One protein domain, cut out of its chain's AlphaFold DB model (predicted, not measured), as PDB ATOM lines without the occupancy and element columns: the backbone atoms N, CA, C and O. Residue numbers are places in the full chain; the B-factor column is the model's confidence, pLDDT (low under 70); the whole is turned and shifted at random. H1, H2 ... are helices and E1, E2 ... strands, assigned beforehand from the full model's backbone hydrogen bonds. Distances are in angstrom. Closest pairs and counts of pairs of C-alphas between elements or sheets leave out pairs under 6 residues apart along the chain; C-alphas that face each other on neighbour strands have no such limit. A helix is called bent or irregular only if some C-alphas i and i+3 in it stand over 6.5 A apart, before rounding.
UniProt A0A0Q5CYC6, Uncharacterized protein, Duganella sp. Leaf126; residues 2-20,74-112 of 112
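Overview. This is residues 2 to 20 and 74 to 112 of the 112 residues of an uncharacterized protein of Duganella sp. Leaf126 (UniProt A0A0Q5CYC6). A two-stranded antiparallel ribbon is folded into a V: the pair E1 and E4 makes the longer leg, the pair E2 and E3 makes the shorter one, and the chain turns between the legs at residues 8 to 10 and again at residues 79 to 80. H1 lies off to one side of this V; from it the last stretch, residues 102 to 112, runs back past E3 and E2, while residues 14 to 20 lead away from E2 to a cut. The printed part has 58 residues, with four named strands and one named helix in the order E1, E2, E3, E4, H1; the strands form two sheets of two, E1 - E4 and E2 - E3, both antiparallel. The class is mixed, helices and strands, with under half of the residues, 26 of 58, in named elements. The whole is compact, with a radius of gyration of the C-alphas of 11.5 A, and spans 32 by 24 by 18 A.

Arrangement. E1, residues 3 to 7, is the antiparallel neighbour of E4, residues 81 to 85, with 161 degrees between their directions. The C-alphas of Val 6 and Phe 82, which face each other, are 4.8 A apart; N 5 and O 83 are within hydrogen-bond range at 2.9 A, as are N 83 and O 5 at 2.8 A. A tight link of 3 residues joins E1 to E2, residues 11 to 13, and these two strands are apart. E2 is the antiparallel neighbour of E3, residues 76 to 78, also at 161 degrees. Here N 13 and O 76 are 2.8 A apart, as are N 76 and O 13, within hydrogen-bond range. E3 and E4 meet only through their link, a tight one of 2 residues. E2 and E4 are only just apart, at 8.5 A. H1, residues 92 to 101, follows E4 after a short link of 6 residues and is apart from E1, E2 and E3. In H1 every O i to N i+4 pair is within hydrogen-bond range.

Along the chain. E1 begins at C-alpha 3, (21.893, 92.296, -21.163), and is 13.2 A long. E2 and E3 each measure 6.4 A. E4 runs 13.2 A, from C-alpha 81 at (28.361, 80.380, -22.658) to C-alpha 85. H1 is 14.4 A long, is not bent, and ends at C-alpha 101, (24.787, 72.334, -16.013).

Size, cuts and confidence. The two C-alphas farthest apart, those of Gly 19 and Ile 100, are 32.3 A from each other. E4 has its centre nearest to the mean of the C-alphas, at 5.4 A, and H1 farthest, at 11.3 A. Residues 21 to 73 are not printed, and C-alphas 20 and 74 are 9.9 A apart across this cut, which lies in the link from E2 to E3. Of the links that are printed whole, none is long. The mean pLDDT of the printed part is 88.0; residue 17 and residues 111 to 112 are under 70.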
ATOM      1  N   CYS A   2      21.527  96.954 -19.935       89.69
ATOM      2  CA  CYS A   2      22.140  95.709 -19.505       89.69
ATOM      3  C   CYS A   2      21.566  94.518 -20.259       89.69
ATOM      4  O   CYS A   2      20.415  94.588 -20.691       89.69
ATOM      5  N   GLY A   3      22.342  93.446 -20.397       90.81
ATOM      6  CA  GLY A   3      21.893  92.296 -21.163       90.81
ATOM      7  C   GLY A   3      22.628  90.999 -20.872       90.81
ATOM      8  O   GLY A   3      23.606  90.955 -20.123       90.81
ATOM      9  N   LEU A   4      22.060  89.954 -21.470       91.88
ATOM     10  CA  LEU A   4      22.501  88.574 -21.430       91.88
ATOM     11  C   LEU A   4      22.502  88.034 -22.859       91.88
ATOM     12  O   LEU A   4      21.501  88.165 -23.567       91.88
ATOM     13  N   GLU A   5      23.589  87.382 -23.239       93.00
ATOM     14  CA  GLU A   5      23.713  86.615 -24.472       93.00
ATOM     15  C   GLU A   5      23.983  85.154 -24.129       93.00
ATOM     16  O   GLU A   5      24.782  84.846 -23.244       93.00
ATOM     17  N   VAL A   6      23.297  84.247 -24.821       94.25
ATOM     18  CA  VAL A   6      23.491  82.808 -24.654       94.25
ATOM     19  C   VAL A   6      24.049  82.243 -25.948       94.25
ATOM     20  O   VAL A   6      23.339  82.150 -26.950       94.25
ATOM     21  N   THR A   7      25.306  81.817 -25.904       95.06
ATOM     22  CA  THR A   7      25.960  81.131 -27.019       95.06
ATOM     23  C   THR A   7      25.806  79.635 -26.831       95.06
ATOM     24  O   THR A   7      26.145  79.109 -25.777       95.06
ATOM     25  N   THR A   8      25.313  78.940 -27.856       94.62
ATOM     26  CA  THR A   8      25.195  77.464 -27.894       94.62
ATOM     27  C   THR A   8      26.076  76.825 -28.973       94.62
ATOM     28  O   THR A   8      25.996  75.627 -29.244       94.62
ATOM     29  N   GLN A   9      26.902  77.643 -29.620       93.94
ATOM     30  CA  GLN A   9      27.872  77.224 -30.620       93.94
ATOM     31  C   GLN A   9      29.233  76.988 -29.967       93.94
ATOM     32  O   GLN A   9      29.522  77.499 -28.884       93.94
ATOM     33  N   ARG A  10      30.075  76.215 -30.654       94.00
ATOM     34  CA  ARG A  10      31.467  76.012 -30.267       94.00
ATOM     35  C   ARG A  10      32.234  77.313 -30.453       94.00
ATOM     36  O   ARG A  10      32.361  77.791 -31.576       94.00
ATOM     37  N   GLN A  11      32.722  77.884 -29.361       94.69
ATOM     38  CA  GLN A  11      33.399  79.175 -29.379       94.69
ATOM     39  C   GLN A  11      34.538  79.221 -28.360       94.69
ATOM     40  O   GLN A  11      34.514  78.547 -27.323       94.69
ATOM     41  N   VAL A  12      35.553  80.011 -28.704       93.38
ATOM     42  CA  VAL A  12      36.665  80.373 -27.827       93.38
ATOM     43  C   VAL A  12      36.404  81.786 -27.318       93.38
ATOM     44  O   VAL A  12      36.193  82.695 -28.116       93.38
ATOM     45  N   PHE A  13      36.401  81.946 -26.001       92.12
ATOM     46  CA  PHE A  13      36.194  83.214 -25.304       92.12
ATOM     47  C   PHE A  13      37.530  83.664 -24.720       92.12
ATOM     48  O   PHE A  13      38.197  82.878 -24.037       92.12
ATOM     49  N   HIS A  14      37.932  84.904 -24.978       89.19
ATOM     50  CA  HIS A  14      39.255  85.407 -24.604       89.19
ATOM     51  C   HIS A  14      39.214  86.869 -24.166       89.19
ATOM     52  O   HIS A  14      38.315  87.630 -24.506       89.19
ATOM     53  N   THR A  15      40.228  87.298 -23.417       81.94
ATOM     54  CA  THR A  15      40.293  88.629 -22.793       81.94
ATOM     55  C   THR A  15      40.654  89.771 -23.760       81.94
ATOM     56  O   THR A  15      41.265  90.754 -23.343       81.94
ATOM     57  N   GLY A  16      40.293  89.656 -25.043       76.94
ATOM     58  CA  GLY A  16      40.575  90.652 -26.086       76.94
ATOM     59  C   GLY A  16      42.062  90.802 -26.439       76.94
ATOM     60  O   GLY A  16      42.814  89.829 -26.395       76.94
ATOM     61  N   ASP A  17      42.474  92.031 -26.768       69.38
ATOM     62  CA  ASP A  17      43.813  92.400 -27.272       69.38
ATOM     63  C   ASP A  17      44.925  92.427 -26.207       69.38
ATOM     64  O   ASP A  17      46.045  92.854 -26.482       69.38
ATOM     65  N   ASN A  18      44.657  91.961 -24.985       72.25
ATOM     66  CA  ASN A  18      45.637  91.967 -23.894       72.25
ATOM     67  C   ASN A  18      46.823  91.003 -24.110       72.25
ATOM     68  O   ASN A  18      47.716  90.941 -23.270       72.25
ATOM     69  N   GLY A  19      46.854  90.276 -25.232       78.81
ATOM     70  CA  GLY A  19      47.896  89.303 -25.537       78.81
ATOM     71  C   GLY A  19      47.873  88.100 -24.593       78.81
ATOM     72  O   GLY A  19      46.923  87.887 -23.837       78.81
ATOM     73  N   ILE A  20      48.916  87.279 -24.687       89.38
ATOM     74  CA  ILE A  20      49.150  86.132 -23.808       89.38
ATOM     75  C   ILE A  20      50.596  86.262 -23.333       89.38
ATOM     76  O   ILE A  20      51.506  86.234 -24.158       89.38
ATOM     77  N   PRO A  74      42.380  84.239 -18.134       87.44
ATOM     78  CA  PRO A  74      41.487  83.107 -18.355       87.44
ATOM     79  C   PRO A  74      40.878  83.099 -19.762       87.44
ATOM     80  O   PRO A  74      40.120  83.991 -20.118       87.44
ATOM     81  N   TRP A  75      41.159  82.045 -20.529       92.25
ATOM     82  CA  TRP A  75      40.442  81.714 -21.763       92.25
ATOM     83  C   TRP A  75      39.381  80.645 -21.498       92.25
ATOM     84  O   TRP A  75      39.550  79.797 -20.616       92.25
ATOM     85  N   GLY A  76      38.287  80.688 -22.252       92.75
ATOM     86  CA  GLY A  76      37.161  79.766 -22.163       92.75
ATOM     87  C   GLY A  76      36.968  79.003 -23.468       92.75
ATOM     88  O   GLY A  76      36.923  79.597 -24.535       92.75
ATOM     89  N   PHE A  77      36.815  77.685 -23.374       94.19
ATOM     90  CA  PHE A  77      36.529  76.804 -24.506       94.19
ATOM     91  C   PHE A  77      35.227  76.071 -24.202       94.19
ATOM     92  O   PHE A  77      35.169  75.306 -23.235       94.19
ATOM     93  N   GLY A  78      34.175  76.308 -24.982       93.31
ATOM     94  CA  GLY A  78      32.887  75.678 -24.712       93.31
ATOM     95  C   GLY A  78      31.899  75.715 -25.868       93.31
ATOM     96  O   GLY A  78      32.058  76.457 -26.832       93.31
ATOM     97  N   ASN A  79      30.857  74.898 -25.723       93.94
ATOM     98  CA  ASN A  79      29.676  74.884 -26.594       93.94
ATOM     99  C   ASN A  79      28.477  75.598 -25.945       93.94
ATOM    100  O   ASN A  79      27.382  75.595 -26.495       93.94
ATOM    101  N   LEU A  80      28.655  76.130 -24.733       93.88
ATOM    102  CA  LEU A  80      27.648  76.870 -23.986       93.88
ATOM    103  C   LEU A  80      28.343  77.995 -23.220       93.88
ATOM    104  O   LEU A  80      29.247  77.722 -22.430       93.88
ATOM    105  N   ALA A  81      27.900  79.231 -23.423       93.62
ATOM    106  CA  ALA A  81      28.361  80.380 -22.658       93.62
ATOM    107  C   ALA A  81      27.219  81.352 -22.369       93.62
ATOM    108  O   ALA A  81      26.233  81.422 -23.104       93.62
ATOM    109  N   PHE A  82      27.389  82.102 -21.285       92.38
ATOM    110  CA  PHE A  82      26.486  83.158 -20.857       92.38
ATOM    111  C   PHE A  82      27.298  84.451 -20.762       92.38
ATOM    112  O   PHE A  82      28.102  84.608 -19.844       92.38
ATOM    113  N   GLY A  83      27.122  85.341 -21.735       91.56
ATOM    114  CA  GLY A  83      27.738  86.664 -21.753       91.56
ATOM    115  C   GLY A  83      26.859  87.663 -21.013       91.56
ATOM    116  O   GLY A  83      25.662  87.744 -21.280       91.56
ATOM    117  N   PHE A  84      27.436  88.429 -20.090       91.12
ATOM    118  CA  PHE A  84      26.729  89.461 -19.330       91.12
ATOM    119  C   PHE A  84      27.423  90.804 -19.510       91.12
ATOM    120  O   PHE A  84      28.640  90.890 -19.373       91.12
ATOM    121  N   TRP A  85      26.655  91.868 -19.744       90.25
ATOM    122  CA  TRP A  85      27.202  93.224 -19.831       90.25
ATOM    123  C   TRP A  85      26.328  94.242 -19.103       90.25
ATOM    124  O   TRP A  85      25.100  94.135 -19.029       90.25
ATOM    125  N   ASN A  86      26.988  95.265 -18.556       87.56
ATOM    126  CA  ASN A  86      26.399  96.319 -17.726       87.56
ATOM    127  C   ASN A  86      25.630  95.815 -16.480       87.56
ATOM    128  O   ASN A  86      24.850  96.577 -15.911       87.56
ATOM    129  N   TRP A  87      25.841  94.569 -16.036       83.12
ATOM    130  CA  TRP A  87      25.303  94.025 -14.780       83.12
ATOM    131  C   TRP A  87      26.408  93.763 -13.752       83.12
ATOM    132  O   TRP A  87      27.454  93.226 -14.118       83.12
ATOM    133  N   PRO A  88      26.181  94.058 -12.457       80.00
ATOM    134  CA  PRO A  88      26.992  93.490 -11.391       80.00
ATOM    135  C   PRO A  88      26.637  92.005 -11.251       80.00
ATOM    136  O   PRO A  88      25.571  91.651 -10.742       80.00
ATOM    137  N   ILE A  89      27.515  91.133 -11.740       83.56
ATOM    138  CA  ILE A  89      27.366  89.685 -11.592       83.56
ATOM    139  C   ILE A  89      28.016  89.252 -10.282       83.56
ATOM    140  O   ILE A  89      29.157  89.603 -10.000       83.56
ATOM    141  N   ALA A  90      27.274  88.505  -9.464       86.00
ATOM    142  CA  ALA A  90      27.805  87.957  -8.225       86.00
ATOM    143  C   ALA A  90      28.750  86.784  -8.517       86.00
ATOM    144  O   ALA A  90      28.398  85.900  -9.298       86.00
ATOM    145  N   ASP A  91      29.873  86.700  -7.802       80.94
ATOM    146  CA  ASP A  91      30.873  85.631  -7.973       80.94
ATOM    147  C   ASP A  91      30.276  84.218  -7.850       80.94
ATOM    148  O   ASP A  91      30.691  83.281  -8.537       80.94
ATOM    149  N   ARG A  92      29.235  84.060  -7.016       89.25
ATOM    150  CA  ARG A  92      28.523  82.782  -6.836       89.25
ATOM    151  C   ARG A  92      27.830  82.278  -8.103       89.25
ATOM    152  O   ARG A  92      27.532  81.090  -8.185       89.25
ATOM    153  N   MET A  93      27.560  83.148  -9.076       88.69
ATOM    154  CA  MET A  93      26.813  82.791 -10.281       88.69
ATOM    155  C   MET A  93      27.507  81.673 -11.062       88.69
ATOM    156  O   MET A  93      26.849  80.752 -11.531       88.69
ATOM    157  N   MET A  94      28.840  81.704 -11.140       88.62
ATOM    158  CA  MET A  94      29.607  80.652 -11.809       88.62
ATOM    159  C   MET A  94      29.427  79.288 -11.124       88.62
ATOM    160  O   MET A  94      29.268  78.275 -11.805       88.62
ATOM    161  N   VAL A  95      29.369  79.268  -9.788       90.56
ATOM    162  CA  VAL A  95      29.122  78.049  -9.000       90.56
ATOM    163  C   VAL A  95      27.717  77.504  -9.263       90.56
ATOM    164  O   VAL A  95      27.554  76.305  -9.480       90.56
ATOM    165  N   GLU A  96      26.705  78.373  -9.294       93.38
ATOM    166  CA  GLU A  96      25.315  77.979  -9.552       93.38
ATOM    167  C   GLU A  96      25.119  77.458 -10.986       93.38
ATOM    168  O   GLU A  96      24.501  76.409 -11.179       93.38
ATOM    169  N   ILE A  97      25.704  78.120 -11.992       91.31
ATOM    170  CA  ILE A  97      25.669  77.657 -13.390       91.31
ATOM    171  C   ILE A  97      26.369  76.301 -13.524       91.31
ATOM    172  O   ILE A  97      25.837  75.392 -14.167       91.31
ATOM    173  N   SER A  98      27.538  76.134 -12.899       91.62
ATOM    174  CA  SER A  98      28.262  74.859 -12.915       91.62
ATOM    175  C   SER A  98      27.436  73.737 -12.277       91.62
ATOM    176  O   SER A  98      27.345  72.648 -12.844       91.62
ATOM    177  N   ALA A  99      26.754  74.012 -11.161       93.38
ATOM    178  CA  ALA A  99      25.896  73.042 -10.483       93.38
ATOM    179  C   ALA A  99      24.669  72.634 -11.319       93.38
ATOM    180  O   ALA A  99      24.328  71.454 -11.361       93.38
ATOM    181  N   ILE A 100      24.021  73.583 -12.004       93.62
ATOM    182  CA  ILE A 100      22.844  73.313 -12.850       93.62
ATOM    183  C   ILE A 100      23.237  72.548 -14.118       93.62
ATOM    184  O   ILE A 100      22.532  71.634 -14.539       93.62
ATOM    185  N   THR A 101      24.350  72.931 -14.744       90.38
ATOM    186  CA  THR A 101      24.787  72.334 -16.013       90.38
ATOM    187  C   THR A 101      25.551  71.028 -15.827       90.38
ATOM    188  O   THR A 101      25.682  70.276 -16.787       90.38
ATOM    189  N   GLY A 102      26.094  70.761 -14.634       91.69
ATOM    190  CA  GLY A 102      26.978  69.620 -14.378       91.69
ATOM    191  C   GLY A 102      28.327  69.711 -15.100       91.69
ATOM    192  O   GLY A 102      29.022  68.705 -15.224       91.69
ATOM    193  N   ASN A 103      28.694  70.894 -15.603       89.19
ATOM    194  CA  ASN A 103      29.905  71.121 -16.384       89.19
ATOM    195  C   ASN A 103      30.888  72.023 -15.635       89.19
ATOM    196  O   ASN A 103      30.502  72.885 -14.841       89.19
ATOM    197  N   ARG A 104      32.185  71.862 -15.927       88.00
ATOM    198  CA  ARG A 104      33.214  72.807 -15.479       88.00
ATOM    199  C   ARG A 104      32.962  74.165 -16.140       88.00
ATOM    200  O   ARG A 104      32.938  74.249 -17.363       88.00
ATOM    201  N   CYS A 105      32.840  75.219 -15.339       90.00
ATOM    202  CA  CYS A 105      32.725  76.592 -15.829       90.00
ATOM    203  C   CYS A 105      34.055  77.339 -15.699       90.00
ATOM    204  O   CYS A 105      34.864  77.054 -14.814       90.00
ATOM    205  N   ARG A 106      34.273  78.318 -16.580       89.62
ATOM    206  CA  ARG A 106      35.405  79.246 -16.523       89.62
ATOM    207  C   ARG A 106      34.876  80.660 -16.721       89.62
ATOM    208  O   ARG A 106      34.090  80.888 -17.634       89.62
ATOM    209  N   LEU A 107      35.267  81.572 -15.836       89.62
ATOM    210  CA  LEU A 107      34.935  82.986 -15.959       89.62
ATOM    211  C   LEU A 107      35.978  83.649 -16.860       89.62
ATOM    212  O   LEU A 107      37.174  83.518 -16.607       89.62
ATOM    213  N   VAL A 108      35.509  84.334 -17.897       89.56
ATOM    214  CA  VAL A 108      36.332  85.090 -18.842       89.56
ATOM    215  C   VAL A 108      35.831  86.526 -18.833       89.56
ATOM    216  O   VAL A 108      34.624  86.760 -18.878       89.56
ATOM    217  N   HIS A 109      36.755  87.478 -18.753       86.31
ATOM    218  CA  HIS A 109      36.445  88.899 -18.858       86.31
ATOM    219  C   HIS A 109      36.824  89.373 -20.255       86.31
ATOM    220  O   HIS A 109      37.983  89.693 -20.512       86.31
ATOM    221  N   GLU A 110      35.857  89.381 -21.167       78.12
ATOM    222  CA  GLU A 110      36.059  89.978 -22.483       78.12
ATOM    223  C   GLU A 110      36.035  91.505 -22.342       78.12
ATOM    224  O   GLU A 110      35.117  92.073 -21.742       78.12
ATOM    225  N   HIS A 111      37.062  92.175 -22.862       63.72
ATOM    226  CA  HIS A 111      36.988  93.612 -23.095       63.72
ATOM    227  C   HIS A 111      36.151  93.821 -24.359       63.72
ATOM    228  O   HIS A 111      36.667  93.667 -25.463       63.72
ATOM    229  N   ILE A 112      34.863  94.117 -24.176       51.75
ATOM    230  CA  ILE A 112      33.951  94.573 -25.236       51.75
ATOM    231  C   ILE A 112      33.885  96.099 -25.203       51.75
ATOM    232  O   ILE A 112      33.716  96.649 -24.088       51.75
TER     233      ILE A 112